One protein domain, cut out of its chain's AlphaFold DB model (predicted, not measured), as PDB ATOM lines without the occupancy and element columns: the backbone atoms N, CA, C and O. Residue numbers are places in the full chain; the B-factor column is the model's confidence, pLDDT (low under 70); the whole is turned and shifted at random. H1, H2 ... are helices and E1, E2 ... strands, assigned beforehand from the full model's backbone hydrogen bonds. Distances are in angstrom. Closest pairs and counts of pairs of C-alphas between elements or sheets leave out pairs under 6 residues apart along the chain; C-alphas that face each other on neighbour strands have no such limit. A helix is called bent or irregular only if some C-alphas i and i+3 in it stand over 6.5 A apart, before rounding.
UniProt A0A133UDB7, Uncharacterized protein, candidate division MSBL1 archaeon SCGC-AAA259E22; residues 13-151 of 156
ATOM      1  N   ASP A  13     124.871 103.054 158.233       90.25
ATOM      2  CA  ASP A  13     125.341 103.173 156.845       90.25
ATOM      3  C   ASP A  13     125.569 104.646 156.454       90.25
ATOM      4  O   ASP A  13     126.342 104.940 155.543       90.25
ATOM      5  N   GLY A  14     124.896 105.575 157.142       92.69
ATOM      6  CA  GLY A  14     124.980 107.004 156.872       92.69
ATOM      7  C   GLY A  14     124.705 107.881 158.080       92.69
ATOM      8  O   GLY A  14     123.841 107.588 158.911       92.69
ATOM      9  N   TYR A  15     125.409 109.006 158.135       93.12
ATOM     10  CA  TYR A  15     125.299 109.980 159.214       93.12
ATOM     11  C   TYR A  15     125.023 111.356 158.616       93.12
ATOM     12  O   TYR A  15     125.743 111.822 157.733       93.12
ATOM     13  N   LEU A  16     123.968 111.998 159.111       94.44
ATOM     14  CA  LEU A  16     123.610 113.373 158.799       94.44
ATOM     15  C   LEU A  16     123.829 114.224 160.051       94.44
ATOM     16  O   LEU A  16     123.068 114.114 161.013       94.44
ATOM     17  N   ILE A  17     124.867 115.056 160.056       92.31
ATOM     18  CA  ILE A  17     125.251 115.849 161.230       92.31
ATOM     19  C   ILE A  17     124.831 117.303 161.032       92.31
ATOM     20  O   ILE A  17     125.221 117.932 160.054       92.31
ATOM     21  N   GLU A  18     124.059 117.853 161.966       92.38
ATOM     22  CA  GLU A  18     123.703 119.272 161.992       92.38
ATOM     23  C   GLU A  18     124.792 120.122 162.641       92.38
ATOM     24  O   GLU A  18     125.104 119.945 163.819       92.38
ATOM     25  N   ILE A  19     125.270 121.109 161.884       88.56
ATOM     26  CA  ILE A  19     126.108 122.209 162.352       88.56
ATOM     27  C   ILE A  19     125.228 123.462 162.395       88.56
ATOM     28  O   ILE A  19     124.855 124.025 161.362       88.56
ATOM     29  N   SER A  20     124.865 123.900 163.598       82.69
ATOM     30  CA  SER A  20     123.895 124.978 163.808       82.69
ATOM     31  C   SER A  20     124.475 126.135 164.607       82.69
ATOM     32  O   SER A  20     125.288 125.958 165.507       82.69
ATOM     33  N   LEU A  21     123.985 127.342 164.321       77.44
ATOM     34  CA  LEU A  21     124.315 128.520 165.115       77.44
ATOM     35  C   LEU A  21     123.746 128.409 166.539       77.44
ATOM     36  O   LEU A  21     122.619 127.921 166.708       77.44
ATOM     37  N   PRO A  22     124.453 128.949 167.549       77.94
ATOM     38  CA  PRO A  22     123.883 129.137 168.875       77.94
ATOM     39  C   PRO A  22     122.579 129.935 168.809       77.94
ATOM     40  O   PRO A  22     122.390 130.785 167.934       77.94
ATOM     41  N   ALA A  23     121.687 129.722 169.780       79.69
ATOM     42  CA  ALA A  23     120.364 130.351 169.793       79.69
ATOM     43  C   ALA A  23     120.415 131.890 169.687       79.69
ATOM     44  O   ALA A  23     119.539 132.491 169.064       79.69
ATOM     45  N   ALA A  24     121.458 132.520 170.238       79.12
ATOM     46  CA  ALA A  24     121.684 133.964 170.165       79.12
ATOM     47  C   ALA A  24     121.894 134.490 168.730       79.12
ATOM     48  O   ALA A  24     121.608 135.654 168.459       79.12
ATOM     49  N   PHE A  25     122.344 133.632 167.812       79.31
ATOM     50  CA  PHE A  25     122.614 133.955 166.410       79.31
ATOM     51  C   PHE A  25     121.597 133.307 165.451       79.31
ATOM     52  O   PHE A  25     121.757 133.371 164.233       79.31
ATOM     53  N   ALA A  26     120.529 132.690 165.974       82.31
ATOM     54  CA  ALA A  26     119.563 131.944 165.174       82.31
ATOM     55  C   ALA A  26     118.728 132.845 164.244       82.31
ATOM     56  O   ALA A  26     117.936 133.697 164.678       82.31
ATOM     57  N   ASN A  27     118.823 132.575 162.944       88.31
ATOM     58  CA  ASN A  27     118.045 133.238 161.901       88.31
ATOM     59  C   ASN A  27     116.811 132.398 161.490       88.31
ATOM     60  O   ASN A  27     116.491 131.376 162.103       88.31
ATOM     61  N   ALA A  28     116.073 132.850 160.471       92.31
ATOM     62  CA  ALA A  28     114.886 132.143 159.986       92.31
ATOM     63  C   ALA A  28     115.208 130.742 159.427       92.31
ATOM     64  O   ALA A  28     114.390 129.834 159.581       92.31
ATOM     65  N   ILE A  29     116.392 130.557 158.831       93.06
ATOM     66  CA  ILE A  29     116.867 129.262 158.330       93.06
ATOM     67  C   ILE A  29     117.149 128.319 159.505       93.06
ATOM     68  O   ILE A  29     116.598 127.222 159.540       93.06
ATOM     69  N   SER A  30     117.909 128.760 160.518       90.69
ATOM     70  CA  SER A  30     118.219 127.961 161.719       90.69
ATOM     71  C   SER A  30     116.958 127.500 162.452       90.69
ATOM     72  O   SER A  30     116.871 126.355 162.891       90.69
ATOM     73  N   ARG A  31     115.948 128.373 162.563       91.75
ATOM     74  CA  ARG A  31     114.664 128.015 163.188       91.75
ATOM     75  C   ARG A  31     113.910 126.978 162.369       91.75
ATOM     76  O   ARG A  31     113.419 126.007 162.937       91.75
ATOM     77  N   SER A  32     113.854 127.153 161.049       93.38
ATOM     78  CA  SER A  32     113.179 126.193 160.179       93.38
ATOM     79  C   SER A  32     113.872 124.829 160.175       93.38
ATOM     80  O   SER A  32     113.186 123.808 160.211       93.38
ATOM     81  N   LEU A  33     115.206 124.796 160.236       93.38
ATOM     82  CA  LEU A  33     115.974 123.560 160.402       93.38
ATOM     83  C   LEU A  33     115.601 122.854 161.712       93.38
ATOM     84  O   LEU A  33     115.180 121.700 161.686       93.38
ATOM     85  N   ALA A  34     115.647 123.572 162.838       90.75
ATOM     86  CA  ALA A  34     115.311 123.024 164.154       90.75
ATOM     87  C   ALA A  34     113.861 122.510 164.263       90.75
ATOM     88  O   ALA A  34     113.573 121.593 165.034       90.75
ATOM     89  N   GLU A  35     112.925 123.103 163.521       91.75
ATOM     90  CA  GLU A  35     111.545 122.620 163.441       91.75
ATOM     91  C   GLU A  35     111.417 121.374 162.559       91.75
ATOM     92  O   GLU A  35     110.710 120.433 162.928       91.75
ATOM     93  N   SER A  36     112.125 121.351 161.430       91.06
ATOM     94  CA  SER A  36     112.053 120.282 160.430       91.06
ATOM     95  C   SER A  36     112.697 118.978 160.912       91.06
ATOM     96  O   SER A  36     112.231 117.891 160.570       91.06
ATOM     97  N   THR A  37     113.716 119.059 161.771       89.75
ATOM     98  CA  THR A  37     114.454 117.884 162.261       89.75
ATOM     99  C   THR A  37     113.708 117.062 163.311       89.75
ATOM    100  O   THR A  37     114.071 115.915 163.570       89.75
ATOM    101  N   LYS A  38     112.587 117.559 163.853       86.56
ATOM    102  CA  LYS A  38     111.759 116.820 164.828       86.56
ATOM    103  C   LYS A  38     111.253 115.470 164.307       86.56
ATOM    104  O   LYS A  38     111.067 114.549 165.095       86.56
ATOM    105  N   ASN A  39     111.058 115.346 162.993       81.19
ATOM    106  CA  ASN A  39     110.565 114.128 162.343       81.19
ATOM    107  C   ASN A  39     111.632 113.442 161.469       81.19
ATOM    108  O   ASN A  39     111.306 112.562 160.669       81.19
ATOM    109  N   LEU A  40     112.907 113.833 161.592       85.31
ATOM    110  CA  LEU A  40     113.950 113.370 160.673       85.31
ATOM    111  C   LEU A  40     114.231 111.871 160.811       85.31
ATOM    112  O   LEU A  40     114.412 111.185 159.810       85.31
ATOM    113  N   LYS A  41     114.175 111.340 162.040       79.75
ATOM    114  CA  LYS A  41     114.423 109.915 162.317       79.75
ATOM    115  C   LYS A  41     113.520 108.987 161.501       79.75
ATOM    116  O   LYS A  41     113.970 107.954 161.031       79.75
ATOM    117  N   SER A  42     112.250 109.349 161.308       83.06
ATOM    118  CA  SER A  42     111.345 108.550 160.471       83.06
ATOM    119  C   SER A  42     111.650 108.654 158.976       83.06
ATOM    120  O   SER A  42     111.355 107.716 158.244       83.06
ATOM    121  N   LYS A  43     112.222 109.776 158.520       89.44
ATOM    122  CA  LYS A  43     112.521 110.018 157.103       89.44
ATOM    123  C   LYS A  43     113.839 109.386 156.669       89.44
ATOM    124  O   LYS A  43     113.925 108.906 155.551       89.44
ATOM    125  N   LEU A  44     114.836 109.339 157.550       89.75
ATOM    126  CA  LEU A  44     116.163 108.776 157.269       89.75
ATOM    127  C   LEU A  44     116.211 107.242 157.194       89.75
ATOM    128  O   LEU A  44     117.217 106.688 156.763       89.75
ATOM    129  N   GLY A  45     115.141 106.557 157.601       87.06
ATOM    130  CA  GLY A  45     115.117 105.097 157.642       87.06
ATOM    131  C   GLY A  45     115.899 104.519 158.827       87.06
ATOM    132  O   GLY A  45     116.324 105.233 159.729       87.06
ATOM    133  N   GLN A  46     116.030 103.189 158.863       87.88
ATOM    134  CA  GLN A  46     116.668 102.476 159.985       87.88
ATOM    135  C   GLN A  46     118.193 102.388 159.867       87.88
ATOM    136  O   GLN A  46     118.863 102.134 160.864       87.88
ATOM    137  N   ASN A  47     118.724 102.606 158.666       89.25
ATOM    138  CA  ASN A  47     120.141 102.443 158.361       89.25
ATOM    139  C   ASN A  47     120.938 103.742 158.486       89.25
ATOM    140  O   ASN A  47     122.156 103.700 158.391       89.25
ATOM    141  N   ASN A  48     120.273 104.876 158.702       92.75
ATOM    142  CA  ASN A  48     120.912 106.180 158.788       92.75
ATOM    143  C   ASN A  48     120.555 106.862 160.108       92.75
ATOM    144  O   ASN A  48     119.480 106.638 160.670       92.75
ATOM    145  N   VAL A  49     121.426 107.753 160.570       92.81
ATOM    146  CA  VAL A  49     121.214 108.517 161.800       92.81
ATOM    147  C   VAL A  49     121.372 110.010 161.565       92.81
ATOM    148  O   VAL A  49     122.209 110.462 160.787       92.81
ATOM    149  N   TYR A  50     120.549 110.781 162.269       93.00
ATOM    150  CA  TYR A  50     120.704 112.221 162.382       93.00
ATOM    151  C   TYR A  50     121.311 112.568 163.733       93.00
ATOM    152  O   TYR A  50     120.824 112.114 164.771       93.00
ATOM    153  N   ILE A  51     122.343 113.400 163.702       91.00
ATOM    154  CA  ILE A  51     123.100 113.817 164.872       91.00
ATOM    155  C   ILE A  51     122.990 115.327 164.972       91.00
ATOM    156  O   ILE A  51     123.379 116.054 164.060       91.00
ATOM    157  N   LYS A  52     122.479 115.804 166.104       89.56
ATOM    158  CA  LYS A  52     122.480 117.226 166.420       89.56
ATOM    159  C   LYS A  52     123.613 117.530 167.382       89.56
ATOM    160  O   LYS A  52     123.611 117.018 168.499       89.56
ATOM    161  N   LEU A  53     124.537 118.380 166.954       84.75
ATOM    162  CA  LEU A  53     125.656 118.801 167.783       84.75
ATOM    163  C   LEU A  53     125.218 119.796 168.855       84.75
ATOM    164  O   LEU A  53     124.324 120.623 168.651       84.75
ATOM    165  N   GLY A  54     125.892 119.727 170.001       82.62
ATOM    166  CA  GLY A  54     125.896 120.809 170.972       82.62
ATOM    167  C   GLY A  54     126.666 122.030 170.460       82.62
ATOM    168  O   GLY A  54     127.372 121.974 169.453       82.62
ATOM    169  N   GLU A  55     126.553 123.141 171.187       81.69
ATOM    170  CA  GLU A  55     127.243 124.393 170.852       81.69
ATOM    171  C   GLU A  55     128.768 124.217 170.820       81.69
ATOM    172  O   GLU A  55     129.392 124.563 169.825       81.69
ATOM    173  N   SER A  56     129.357 123.599 171.851       81.12
ATOM    174  CA  SER A  56     130.803 123.330 171.901       81.12
ATOM    175  C   SER A  56     131.274 122.460 170.733       81.12
ATOM    176  O   SER A  56     132.151 122.879 169.997       81.12
ATOM    177  N   GLN A  57     130.606 121.328 170.481       80.69
ATOM    178  CA  GLN A  57     130.946 120.434 169.365       80.69
ATOM    179  C   GLN A  57     130.794 121.115 168.000       80.69
ATOM    180  O   GLN A  57     131.534 120.813 167.072       80.69
ATOM    181  N   THR A  58     129.821 122.022 167.861       80.62
ATOM    182  CA  THR A  58     129.665 122.820 166.641       80.62
ATOM    183  C   THR A  58     130.877 123.720 166.444       80.62
ATOM    184  O   THR A  58     131.424 123.742 165.349       80.62
ATOM    185  N   PHE A  59     131.316 124.439 167.480       78.56
ATOM    186  CA  PHE A  59     132.510 125.280 167.388       78.56
ATOM    187  C   PHE A  59     133.771 124.471 167.100       78.56
ATOM    188  O   PHE A  59     134.514 124.860 166.207       78.56
ATOM    189  N   ASP A  60     133.959 123.338 167.774       78.06
ATOM    190  CA  ASP A  60     135.108 122.461 167.549       78.06
ATOM    191  C   ASP A  60     135.153 121.995 166.075       78.06
ATOM    192  O   ASP A  60     136.139 122.219 165.380       78.06
ATOM    193  N   ILE A  61     134.033 121.494 165.530       78.00
ATOM    194  CA  ILE A  61     133.956 121.125 164.104       78.00
ATOM    195  C   ILE A  61     134.203 122.327 163.185       78.00
ATOM    196  O   ILE A  61     134.841 122.178 162.151       78.00
ATOM    197  N   LEU A  62     133.689 123.515 163.508       75.88
ATOM    198  CA  LEU A  62     133.902 124.706 162.681       75.88
ATOM    199  C   LEU A  62     135.365 125.157 162.653       75.88
ATOM    200  O   LEU A  62     135.792 125.694 161.636       75.88
ATOM    201  N   GLU A  63     136.109 124.970 163.745       72.81
ATOM    202  CA  GLU A  63     137.551 125.239 163.795       72.81
ATOM    203  C   GLU A  63     138.350 124.227 162.962       72.81
ATOM    204  O   GLU A  63     139.366 124.589 162.358       72.81
ATOM    205  N   ASP A  64     137.878 122.979 162.903       70.81
ATOM    206  CA  ASP A  64     138.549 121.880 162.205       70.81
ATOM    207  C   ASP A  64     138.150 121.733 160.728       70.81
ATOM    208  O   ASP A  64     138.897 121.140 159.939       70.81
ATOM    209  N   LEU A  65     137.003 122.284 160.329       71.94
ATOM    210  CA  LEU A  65     136.620 122.427 158.930       71.94
ATOM    211  C   LEU A  65     137.324 123.651 158.333       71.94
ATOM    212  O   LEU A  65     137.247 124.754 158.868       71.94
ATOM    213  N   ASP A  66     137.943 123.487 157.163       65.31
ATOM    214  CA  ASP A  66     138.472 124.611 156.376       65.31
ATOM    215  C   ASP A  66     137.318 125.390 155.711       65.31
ATOM    216  O   ASP A  66     137.087 125.327 154.501       65.31
ATOM    217  N   LEU A  67     136.513 126.062 156.537       64.44
ATOM    218  CA  LEU A  67     135.443 126.952 156.108       64.44
ATOM    219  C   LEU A  67     135.994 128.360 156.002       64.44
ATOM    220  O   LEU A  67     136.650 128.862 156.913       64.44
ATOM    221  N   ASN A  68     135.682 129.037 154.903       55.62
ATOM    222  CA  ASN A  68     136.070 130.424 154.734       55.62
ATOM    223  C   ASN A  68     135.328 131.281 155.788       55.62
ATOM    224  O   ASN A  68     134.106 131.418 155.699       55.62
ATOM    225  N   PRO A  69     136.015 131.882 156.781       46.53
ATOM    226  CA  PRO A  69     135.382 132.479 157.967       46.53
ATOM    227  C   PRO A  69     134.569 133.756 157.680       46.53
ATOM    228  O   PRO A  69     134.007 134.357 158.594       46.53
ATOM    229  N   LEU A  70     134.531 134.205 156.422       43.34
ATOM    230  CA  LEU A  70     133.877 135.438 155.985       43.34
ATOM    231  C   LEU A  70     132.472 135.227 155.389       43.34
ATOM    232  O   LEU A  70     131.798 136.222 155.121       43.34
ATOM    233  N   GLU A  71     132.002 133.985 155.213       54.88
ATOM    234  CA  GLU A  71     130.664 133.702 154.669       54.88
ATOM    235  C   GLU A  71     129.731 133.083 155.733       54.88
ATOM    236  O   GLU A  71     130.124 132.154 156.441       54.88
ATOM    237  N   PRO A  72     128.481 133.574 155.895       58.88
ATOM    238  CA  PRO A  72     127.504 132.978 156.803       58.88
ATOM    239  C   PRO A  72     126.950 131.679 156.199       58.88
ATOM    240  O   PRO A  72     125.832 131.624 155.695       58.88
ATOM    241  N   GLU A  73     127.742 130.611 156.243       74.44
ATOM    242  CA  GLU A  73     127.391 129.307 155.662       74.44
ATOM    243  C   GLU A  73     126.522 128.443 156.591       74.44
ATOM    244  O   GLU A  73     126.128 127.333 156.230       74.44
ATOM    245  N   LEU A  74     126.183 128.973 157.773       85.00
ATOM    246  CA  LEU A  74     125.397 128.290 158.793       85.00
ATOM    247  C   LEU A  74     123.911 128.689 158.801       85.00
ATOM    248  O   LEU A  74     123.573 129.865 158.647       85.00
ATOM    249  N   PRO A  75     123.002 127.737 159.076       89.62
ATOM    250  CA  PRO A  75     123.300 126.352 159.450       89.62
ATOM    251  C   PRO A  75     123.760 125.498 158.256       89.62
ATOM    252  O   PRO A  75     123.466 125.823 157.106       89.62
ATOM    253  N   ALA A  76     124.469 124.410 158.537       91.25
ATOM    254  CA  ALA A  76     124.949 123.455 157.543       91.25
ATOM    255  C   ALA A  76     124.748 122.007 158.016       91.25
ATOM    256  O   ALA A  76     124.502 121.744 159.194       91.25
ATOM    257  N   LEU A  77     124.840 121.068 157.078       93.12
ATOM    258  CA  LEU A  77     124.727 119.635 157.319       93.12
ATOM    259  C   LEU A  77     125.960 118.919 156.766       93.12
ATOM    260  O   LEU A  77     126.340 119.167 155.623       93.12
ATOM    261  N   LEU A  78     126.545 118.009 157.544       92.06
ATOM    262  CA  LEU A  78     127.554 117.072 157.049       92.06
ATOM    263  C   LEU A  78     126.905 115.744 156.683       92.06
ATOM    264  O   LEU A  78     126.086 115.223 157.442       92.06
ATOM    265  N   LEU A  79     127.321 115.190 155.549       94.00
ATOM    266  CA  LEU A  79     126.951 113.855 155.100       94.00
ATOM    267  C   LEU A  79     128.170 112.938 155.159       94.00
ATOM    268  O   LEU A  79     129.165 113.191 154.475       94.00
ATOM    269  N   LEU A  80     128.065 111.868 155.949       91.62
ATOM    270  CA  LEU A  80     129.107 110.855 156.108       91.62
ATOM    271  C   LEU A  80     128.583 109.474 155.714       91.62
ATOM    272  O   LEU A  80     127.437 109.133 156.006       91.62
ATOM    273  N   ASP A  81     129.455 108.670 155.112       90.56
ATOM    274  CA  ASP A  81     129.241 107.255 154.772       90.56
ATOM    275  C   ASP A  81     129.999 106.289 155.702       90.56
ATOM    276  O   ASP A  81     130.026 105.079 155.482       90.56
ATOM    277  N   LYS A  82     130.625 106.827 156.751       88.50
ATOM    278  CA  LYS A  82     131.335 106.083 157.789       88.50
ATOM    279  C   LYS A  82     131.108 106.725 159.148       88.50
ATOM    280  O   LYS A  82     130.686 107.881 159.231       88.50
ATOM    281  N   HIS A  83     131.399 105.973 160.203       89.31
ATOM    282  CA  HIS A  83     131.234 106.465 161.564       89.31
ATOM    283  C   HIS A  83     132.128 107.697 161.808       89.31
ATOM    284  O   HIS A  83     133.282 107.675 161.373       89.31
ATOM    285  N   PRO A  84     131.650 108.751 162.501       85.38
ATOM    286  CA  PRO A  84     132.434 109.970 162.726       85.38
ATOM    287  C   PRO A  84     133.818 109.716 163.342       85.38
ATOM    288  O   PRO A  84     134.802 110.283 162.888       85.38
ATOM    289  N   GLU A  85     133.918 108.792 164.303       83.75
ATOM    290  CA  GLU A  85     135.193 108.411 164.947       83.75
ATOM    291  C   GLU A  85     136.151 107.607 164.040       83.75
ATOM    292  O   GLU A  85     137.287 107.333 164.417       83.75
ATOM    293  N   GLU A  86     135.706 107.171 162.857       86.12
ATOM    294  CA  GLU A  86     136.546 106.457 161.883       86.12
ATOM    295  C   GLU A  86     137.126 107.384 160.809       86.12
ATOM    296  O   GLU A  86     137.880 106.928 159.939       86.12
ATOM    297  N   LEU A  87     136.756 108.667 160.843       83.44
ATOM    298  CA  LEU A  87     137.289 109.671 159.936       83.44
ATOM    299  C   LEU A  87     138.740 109.988 160.283       83.44
ATOM    300  O   LEU A  87     139.144 110.018 161.440       83.44
ATOM    301  N   LYS A  88     139.530 110.200 159.238       81.56
ATOM    302  CA  LYS A  88     140.932 110.607 159.306       81.56
ATOM    303  C   LYS A  88     141.067 112.008 158.729       81.56
ATOM    304  O   LYS A  88     140.295 112.372 157.851       81.56
ATOM    305  N   ASP A  89     142.137 112.713 159.081       74.56
ATOM    306  CA  ASP A  89     142.441 114.065 158.574       74.56
ATOM    307  C   ASP A  89     142.489 114.206 157.040       74.56
ATOM    308  O   ASP A  89     142.434 115.309 156.500       74.56
ATOM    309  N   THR A  90     142.661 113.095 156.318       78.19
ATOM    310  CA  THR A  90     142.684 113.061 154.848       78.19
ATOM    311  C   THR A  90     141.325 112.765 154.225       78.19
ATOM    312  O   THR A  90     141.222 112.727 153.002       78.19
ATOM    313  N   ASP A  91     140.318 112.455 155.036       82.94
ATOM    314  CA  ASP A  91     138.986 112.154 154.545       82.94
ATOM    315  C   ASP A  91     138.248 113.438 154.179       82.94
ATOM    316  O   ASP A  91     138.266 114.446 154.889       82.94
ATOM    317  N   GLU A  92     137.566 113.376 153.044       84.50
ATOM    318  CA  GLU A  92     136.661 114.421 152.604       84.50
ATOM    319  C   GLU A  92     135.229 114.037 152.958       84.50
ATOM    320  O   GLU A  92     134.820 112.878 152.849       84.50
ATOM    321  N   VAL A  93     134.455 115.038 153.355       88.06
ATOM    322  CA  VAL A  93     133.039 114.902 153.678       88.06
ATOM    323  C   VAL A  93     132.232 115.885 152.854       88.06
ATOM    324  O   VAL A  93     132.740 116.906 152.379       88.06
ATOM    325  N   ILE A  94     130.949 115.588 152.694       92.00
ATOM    326  CA  ILE A  94     130.047 116.470 151.965       92.00
ATOM    327  C   ILE A  94     129.438 117.459 152.945       92.00
ATOM    328  O   ILE A  94     128.827 117.063 153.935       92.00
ATOM    329  N   LEU A  95     129.561 118.741 152.621       91.75
ATOM    330  CA  LEU A  95     128.950 119.836 153.351       91.75
ATOM    331  C   LEU A  95     127.798 120.420 152.531       91.75
ATOM    332  O   LEU A  95     127.994 120.892 151.407       91.75
ATOM    333  N   VAL A  96     126.602 120.417 153.114       93.38
ATOM    334  CA  VAL A  96     125.410 121.069 152.566       93.38
ATOM    335  C   VAL A  96     125.128 122.334 153.371       93.38
ATOM    336  O   VAL A  96     124.729 122.278 154.532       93.38
ATOM    337  N   LYS A  97     125.351 123.491 152.754       91.31
ATOM    338  CA  LYS A  97     125.227 124.821 153.357       91.31
ATOM    339  C   LYS A  97     123.810 125.334 153.153       91.31
ATOM    340  O   LYS A  97     123.368 125.517 152.018       91.31
ATOM    341  N   LEU A  98     123.115 125.591 154.256       92.12
ATOM    342  CA  LEU A  98     121.754 126.126 154.252       92.12
ATOM    343  C   LEU A  98     121.733 127.613 154.616       92.12
ATOM    344  O   LEU A  98     120.754 128.287 154.318       92.12
ATOM    345  N   GLY A  99     122.797 128.142 155.234       84.69
ATOM    346  CA  GLY A  99     122.873 129.534 155.698       84.69
ATOM    347  C   GLY A  99     122.642 130.601 154.628       84.69
ATOM    348  O   GLY A  99     122.176 131.693 154.950       84.69
ATOM    349  N   ALA A 100     122.890 130.261 153.361       84.06
ATOM    350  CA  ALA A 100     122.690 131.145 152.219       84.06
ATOM    351  C   ALA A 100     121.292 131.041 151.574       84.06
ATOM    352  O   ALA A 100     120.988 131.842 150.689       84.06
ATOM    353  N   LEU A 101     120.429 130.114 152.020       88.69
ATOM    354  CA  LEU A 101     119.063 129.973 151.507       88.69
ATOM    355  C   LEU A 101     118.290 131.291 151.624       88.69
ATOM    356  O   LEU A 101     118.183 131.878 152.702       88.69
ATOM    357  N   GLU A 102     117.653 131.711 150.532       85.31
ATOM    358  CA  GLU A 102     116.830 132.928 150.546       85.31
ATOM    359  C   GLU A 102     115.513 132.734 151.303       85.31
ATOM    360  O   GLU A 102     114.930 133.690 151.822       85.31
ATOM    361  N   LYS A 103     115.007 131.493 151.348       89.12
ATOM    362  CA  LYS A 103     113.687 131.191 151.906       89.12
ATOM    363  C   LYS A 103     113.772 130.071 152.933       89.12
ATOM    364  O   LYS A 103     114.024 128.920 152.603       89.12
ATOM    365  N   SER A 104     113.405 130.375 154.177       90.69
ATOM    366  CA  SER A 104     113.334 129.371 155.251       90.69
ATOM    367  C   SER A 104     112.385 128.214 154.938       90.69
ATOM    368  O   SER A 104     112.660 127.086 155.320       90.69
ATOM    369  N   LYS A 105     111.315 128.456 154.172       91.19
ATOM    370  CA  LYS A 105     110.387 127.404 153.723       91.19
ATOM    371  C   LYS A 105     111.023 126.333 152.823       91.19
ATOM    372  O   LYS A 105     110.394 125.301 152.619       91.19
ATOM    373  N   GLU A 106     112.210 126.576 152.267       93.50
ATOM    374  CA  GLU A 106     112.931 125.612 151.424       93.50
ATOM    375  C   GLU A 106     113.718 124.598 152.267       93.50
ATOM    376  O   GLU A 106     113.925 123.478 151.822       93.50
ATOM    377  N   VAL A 107     114.057 124.926 153.521       94.00
ATOM    378  CA  VAL A 107     114.778 124.024 154.438       94.00
ATOM    379  C   VAL A 107     114.134 122.635 154.574       94.00
ATOM    380  O   VAL A 107     114.849 121.650 154.392       94.00
ATOM    381  N   PRO A 108     112.823 122.492 154.865       93.81
ATOM    382  CA  PRO A 108     112.205 121.168 154.951       93.81
ATOM    383  C   PRO A 108     112.239 120.396 153.628       93.81
ATOM    384  O   PRO A 108     112.315 119.174 153.657       93.81
ATOM    385  N   LEU A 109     112.196 121.086 152.484       93.69
ATOM    386  CA  LEU A 109     112.247 120.447 151.168       93.69
ATOM    387  C   LEU A 109     113.653 119.914 150.881       93.69
ATOM    388  O   LEU A 109     113.808 118.754 150.520       93.69
ATOM    389  N   VAL A 110     114.680 120.723 151.155       94.88
ATOM    390  CA  VAL A 110     116.089 120.319 151.040       94.88
ATOM    391  C   VAL A 110     116.396 119.132 151.956       94.88
ATOM    392  O   VAL A 110     117.031 118.172 151.530       94.88
ATOM    393  N   LEU A 111     115.912 119.151 153.202       94.81
ATOM    394  CA  LEU A 111     116.059 118.017 154.121       94.81
ATOM    395  C   LEU A 111     115.386 116.746 153.600       94.81
ATOM    396  O   LEU A 111     115.930 115.657 153.780       94.81
ATOM    397  N   ASP A 112     114.219 116.873 152.970       93.62
ATOM    398  CA  ASP A 112     113.487 115.730 152.429       93.62
ATOM    399  C   ASP A 112     114.213 115.113 151.234       93.62
ATOM    400  O   ASP A 112     114.325 113.891 151.177       93.62
ATOM    401  N   GLU A 113     114.777 115.935 150.352       94.88
ATOM    402  CA  GLU A 113     115.649 115.488 149.258       94.88
ATOM    403  C   GLU A 113     116.894 114.760 149.790       94.88
ATOM    404  O   GLU A 113     117.199 113.651 149.352       94.88
ATOM    405  N   ILE A 114     117.574 115.309 150.807       95.44
ATOM    406  CA  ILE A 114     118.719 114.637 151.452       95.44
ATOM    407  C   ILE A 114     118.301 113.276 152.014       95.44
ATOM    408  O   ILE A 114     118.978 112.275 151.781       95.44
ATOM    409  N   CYS A 115     117.181 113.218 152.739       93.94
ATOM    410  CA  CYS A 115     116.692 111.968 153.314       93.94
ATOM    411  C   CYS A 115     116.357 110.938 152.229       93.94
ATOM    412  O   CYS A 115     116.640 109.754 152.405       93.94
ATOM    413  N   GLN A 116     115.756 111.359 151.115       93.25
ATOM    414  CA  GLN A 116     115.467 110.467 149.992       93.25
ATOM    415  C   GLN A 116     116.756 109.901 149.398       93.25
ATOM    416  O   GLN A 116     116.868 108.682 149.286       93.25
ATOM    417  N   LEU A 117     117.744 110.756 149.123       94.69
ATOM    418  CA  LEU A 117     119.047 110.345 148.599       94.69
ATOM    419  C   LEU A 117     119.766 109.370 149.534       94.69
ATOM    420  O   LEU A 117     120.231 108.328 149.088       94.69
ATOM    421  N   MET A 118     119.811 109.646 150.839       93.31
ATOM    422  CA  MET A 118     120.454 108.754 151.816       93.31
ATOM    423  C   MET A 118     119.775 107.382 151.943       93.31
ATOM    424  O   MET A 118     120.414 106.420 152.360       93.31
ATOM    425  N   ASN A 119     118.490 107.274 151.605       91.31
ATOM    426  CA  ASN A 119     117.778 105.994 151.576       91.31
ATOM    427  C   ASN A 119     117.958 105.234 150.258       91.31
ATOM    428  O   ASN A 119     117.546 104.074 150.152       91.31
ATOM    429  N   GLU A 120     118.537 105.857 149.234       91.69
ATOM    430  CA  GLU A 120     118.863 105.146 148.013       91.69
ATOM    431  C   GLU A 120     120.009 104.170 148.274       91.69
ATOM    432  O   GLU A 120     121.104 104.549 148.686       91.69
ATOM    433  N   LYS A 121     119.757 102.897 147.961       82.00
ATOM    434  CA  LYS A 121     120.641 101.762 148.255       82.00
ATOM    435  C   LYS A 121     122.106 101.964 147.842       82.00
ATOM    436  O   LYS A 121     122.985 101.401 148.478       82.00
ATOM    437  N   ASP A 122     122.356 102.734 146.786       86.56
ATOM    438  CA  ASP A 122     123.689 102.917 146.208       86.56
ATOM    439  C   ASP A 122     124.343 104.255 146.578       86.56
ATOM    440  O   ASP A 122     125.549 104.420 146.382       86.56
ATOM    441  N   PHE A 123     123.576 105.213 147.107       92.31
ATOM    442  CA  PHE A 123     124.055 106.583 147.266       92.31
ATOM    443  C   PHE A 123     125.192 106.677 148.281       92.31
ATOM    444  O   PHE A 123     126.208 107.292 147.984       92.31
ATOM    445  N   LEU A 124     125.074 106.039 149.448       88.69
ATOM    446  CA  LEU A 124     126.128 106.076 150.468       88.69
ATOM    447  C   LEU A 124     127.237 105.052 150.205       88.69
ATOM    448  O   LEU A 124     128.415 105.391 150.305       88.69
ATOM    449  N   SER A 125     126.877 103.828 149.815       84.75
ATOM    450  CA  SER A 125     127.820 102.706 149.771       84.75
ATOM    451  C   SER A 125     128.575 102.549 148.449       84.75
ATOM    452  O   SER A 125     129.673 101.997 148.447       84.75
ATOM    453  N   ASN A 126     127.995 102.982 147.323       87.19
ATOM    454  CA  ASN A 126     128.512 102.653 145.988       87.19
ATOM    455  C   ASN A 126     128.946 103.880 145.185       87.19
ATOM    456  O   ASN A 126     129.797 103.758 144.303       87.19
ATOM    457  N   PHE A 127     128.370 105.051 145.456       91.50
ATOM    458  CA  PHE A 127     128.739 106.261 144.734       91.50
ATOM    459  C   PHE A 127     130.067 106.815 145.242       91.50
ATOM    460  O   PHE A 127     130.304 106.922 146.450       91.50
ATOM    461  N   SER A 128     130.920 107.224 144.300       91.81
ATOM    462  CA  SER A 128     132.087 108.037 144.623       91.81
ATOM    463  C   SER A 128     131.653 109.379 145.207       91.81
ATOM    464  O   SER A 128     130.521 109.835 145.022       91.81
ATOM    465  N   LEU A 129     132.576 110.044 145.892       89.38
ATOM    466  CA  LEU A 129     132.322 111.349 146.482       89.38
ATOM    467  C   LEU A 129     131.846 112.375 145.434       89.38
ATOM    468  O   LEU A 129     130.827 113.036 145.634       89.38
ATOM    469  N   ASP A 130     132.485 112.411 144.262       91.06
ATOM    470  CA  ASP A 130     132.065 113.258 143.137       91.06
ATOM    471  C   ASP A 130     130.640 112.953 142.654       91.06
ATOM    472  O   ASP A 130     129.873 113.865 142.335       91.06
ATOM    473  N   GLN A 131     130.261 111.671 142.605       94.06
ATOM    474  CA  GLN A 131     128.911 111.256 142.216       94.06
ATOM    475  C   GLN A 131     127.874 111.709 143.246       94.06
ATOM    476  O   GLN A 131     126.818 112.212 142.858       94.06
ATOM    477  N   LYS A 132     128.185 111.591 144.543       94.88
ATOM    478  CA  LYS A 132     127.321 112.063 145.633       94.88
ATOM    479  C   LYS A 132     127.105 113.579 145.553       94.88
ATOM    480  O   LYS A 132     125.960 114.027 145.570       94.88
ATOM    481  N   ILE A 133     128.175 114.365 145.383       93.50
ATOM    482  CA  ILE A 133     128.089 115.831 145.219       93.50
ATOM    483  C   ILE A 133     127.245 116.191 144.006       93.50
ATOM    484  O   ILE A 133     126.377 117.056 144.095       93.50
ATOM    485  N   ARG A 134     127.529 115.568 142.858       94.06
ATOM    486  CA  ARG A 134     126.813 115.857 141.618       94.06
ATOM    487  C   ARG A 134     125.323 115.604 141.794       94.06
ATOM    488  O   ARG A 134     124.531 116.468 141.441       94.06
ATOM    489  N   LYS A 135     124.961 114.471 142.393       95.25
ATOM    490  CA  LYS A 135     123.564 114.123 142.624       95.25
ATOM    491  C   LYS A 135     122.874 115.080 143.598       95.25
ATOM    492  O   LYS A 135     121.763 115.504 143.324       95.25
ATOM    493  N   LEU A 136     123.546 115.491 144.675       95.00
ATOM    494  CA  LEU A 136     123.025 116.519 145.584       95.00
ATOM    495  C   LEU A 136     122.818 117.862 144.874       95.00
ATOM    496  O   LEU A 136     121.779 118.487 145.043       95.00
ATOM    497  N   LYS A 137     123.776 118.300 144.048       93.69
ATOM    498  CA  LYS A 137     123.645 119.539 143.264       93.69
ATOM    499  C   LYS A 137     122.490 119.472 142.267       93.69
ATOM    500  O   LYS A 137     121.760 120.447 142.154       93.69
ATOM    501  N   GLU A 138     122.321 118.341 141.586       94.88
ATOM    502  CA  GLU A 138     121.187 118.096 140.684       94.88
ATOM    503  C   GLU A 138     119.856 118.121 141.458       94.88
ATOM    504  O   GLU A 138     118.929 118.811 141.047       94.88
ATOM    505  N   SER A 139     119.775 117.471 142.627       94.25
ATOM    506  CA  SER A 139     118.590 117.522 143.503       94.25
ATOM    507  C   SER A 139     118.274 118.923 144.029       94.25
ATOM    508  O   SER A 139     117.131 119.178 144.407       94.25
ATOM    509  N   PHE A 140     119.259 119.827 144.086       93.69
ATOM    510  CA  PHE A 140     119.068 121.175 144.618       93.69
ATOM    511  C   PHE A 140     119.008 122.291 143.575       93.69
ATOM    512  O   PHE A 140     118.958 123.458 143.963       93.69
ATOM    513  N   GLU A 141     118.982 121.967 142.280       89.81
ATOM    514  CA  GLU A 141     118.994 122.959 141.193       89.81
ATOM    515  C   GLU A 141     117.825 123.963 141.285       89.81
ATOM    516  O   GLU A 141     117.979 125.134 140.937       89.81
ATOM    517  N   ASP A 142     116.687 123.532 141.836       88.62
ATOM    518  CA  ASP A 142     115.488 124.358 142.010       88.62
ATOM    519  C   ASP A 142     115.499 125.240 143.278       88.62
ATOM    520  O   ASP A 142     114.640 126.119 143.427       88.62
ATOM    521  N   TYR A 143     116.443 125.037 144.208       87.00
ATOM    522  CA  TYR A 143     116.529 125.823 145.446       87.00
ATOM    523  C   TYR A 143     117.525 126.967 145.307       87.00
ATOM    524  O   TYR A 143     118.652 126.815 144.834       87.00
ATOM    525  N   THR A 144     117.126 128.149 145.768       83.25
ATOM    526  CA  THR A 144     117.972 129.334 145.630       83.25
ATOM    527  C   THR A 144     119.035 129.342 146.724       83.25
ATOM    528  O   THR A 144     118.706 129.456 147.903       83.25
ATOM    529  N   ASN A 145     120.310 129.283 146.325       85.81
ATOM    530  CA  ASN A 145     121.484 129.419 147.197       85.81
ATOM    531  C   ASN A 145     121.685 128.282 148.224       85.81
ATOM    532  O   ASN A 145     122.202 128.518 149.316       85.81
ATOM    533  N   VAL A 146     121.339 127.036 147.877       88.44
ATOM    534  CA  VAL A 146     121.867 125.864 148.602       88.44
ATOM    535  C   VAL A 146     123.294 125.596 148.132       88.44
ATOM    536  O   VAL A 146     123.535 125.355 146.949       88.44
ATOM    537  N   GLY A 147     124.255 125.628 149.054       87.81
ATOM    538  CA  GLY A 147     125.645 125.294 148.750       87.81
ATOM    539  C   GLY A 147     125.914 123.808 148.961       87.81
ATOM    540  O   GLY A 147     125.562 123.266 150.001       87.81
ATOM    541  N   VAL A 148     126.588 123.152 148.013       90.44
ATOM    542  CA  VAL A 148     127.134 121.797 148.207       90.44
ATOM    543  C   VAL A 148     128.614 121.817 147.867       90.44
ATOM    544  O   VAL A 148     128.992 122.093 146.720       90.44
ATOM    545  N   SER A 149     129.450 121.527 148.855       88.06
ATOM    546  CA  SER A 149     130.903 121.500 148.714       88.06
ATOM    547  C   SER A 149     131.511 120.300 149.425       88.06
ATOM    548  O   SER A 149     130.843 119.604 150.190       88.06
ATOM    549  N   LEU A 150     132.795 120.082 149.167       86.31
ATOM    550  CA  LEU A 150     133.617 119.229 150.006       86.31
ATOM    551  C   LEU A 150     134.242 120.043 151.118       86.31
ATOM    552  O   LEU A 150     134.537 121.225 150.938       86.31
ATOM    553  N   ALA A 151     134.428 119.383 152.248       80.81
ATOM    554  CA  ALA A 151     135.310 119.839 153.295       80.81
ATOM    555  C   ALA A 151     136.237 118.683 153.670       80.81
ATOM    556  O   ALA A 151     135.793 117.540 153.795       80.81
TER     557      ALA A 151
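AT A GLANCE: This is residues 13 to 151 of the 156 residues of an uncharacterized protein of candidate division MSBL1 archaeon SCGC-AAA259E22 (UniProt A0A133UDB7). A strongly twisted wall of five strands has one face covered by three helices: H1 over E2 and E1, H3 side by side with H1 and over E1 and E3, and H4 over E4 and E5. A fourth helix, H2, only grazes the sheet near the end of E1. The printed part has 139 residues, with the named elements in the order E1 H1 E2 H2 E3 E4 H3 H4 E5; the sheet is mixed, in the order E2 E1 E3 E4 E5, and the class is mixed, helices and strands. The whole is compact and rounded, with a radius of gyration of the C-alphas of 13.9 A and spans of 39 by 32 by 25 A.

IN THESE COORDINATES: E1, residues 14 to 19, begins at C-alpha 14 (124.980, 107.004, 156.872) and is 16.2 A long. H1, residues 28 to 43, spans 22.4 A, with a kink of 44 degrees near residue 37; it is irregular, C-alphas 38 and 41 being 7.8 A apart. E2 is residues 48 to 52 and H2 residues 55 to 64. E3, residues 76 to 80, and E4, residues 92 to 97 and 15.5 A long, form a hairpin. H3, residues 104 to 119, spans 24.1 A and is only just irregular, C-alphas 105 and 108 being 6.6 A apart. H4, residues 129 to 139, spans 15.3 A. E5, residues 147 to 151, ends at C-alpha 151 (135.310, 119.839, 153.295).

HOW THE PARTS SIT: E1 and E2 are parallel (N 18 and O 51, 2.8 A), and E1, H1, E2 form a strand-helix-strand unit, two parallel neighbour strands with a helix between, its crossover right-handed. E1 and E3 are antiparallel, with N 17 and O 78 at 2.9 A. So are E3 and E4, with N 77 and O 96 at 2.8 A, and E4 and E5, with N 95 and O 149 at 2.9 A. H1, H3 and H4 lie on the same face, in two layers, helices on one face of a sheet. H1 is over E2 and E1 at a height over the sheet of 10.1 A. H3 is over E1 and, only just, E3, with 3 C-alphas, at 9.5 A; H4 is over E4 and E5 at 9.3 A. H1 and H3 touch, closest at the C-alphas of Ile 29 and Ser 104, 4.7 A, at a shallow tilt of 30 degrees, the same way. H3, with residues 113 to 117 alone, only just touches H4, with 3 pairs of C-alphas within 8 A, the closest Glu 113 and Ser 139, 6.8 A. H2 is apart from H1, H3 and H4; its closest C-alpha to E1 is Thr 58, 5.6 A from that of Ile 19. Every O i to N i+4 pair is within hydrogen-bond range in H2 and H4, against 6 of 12 in H1 and 10 of 12 in H3.

THE WHOLE: The two C-alphas farthest apart, of Ala 24 and Asn 126, are 40.1 A apart. The printed part has no cut; the links H2 to E3 and E3 to E4 are long. Mean pLDDT of the printed part is 86.4, and residues 66 to 72 are under 70.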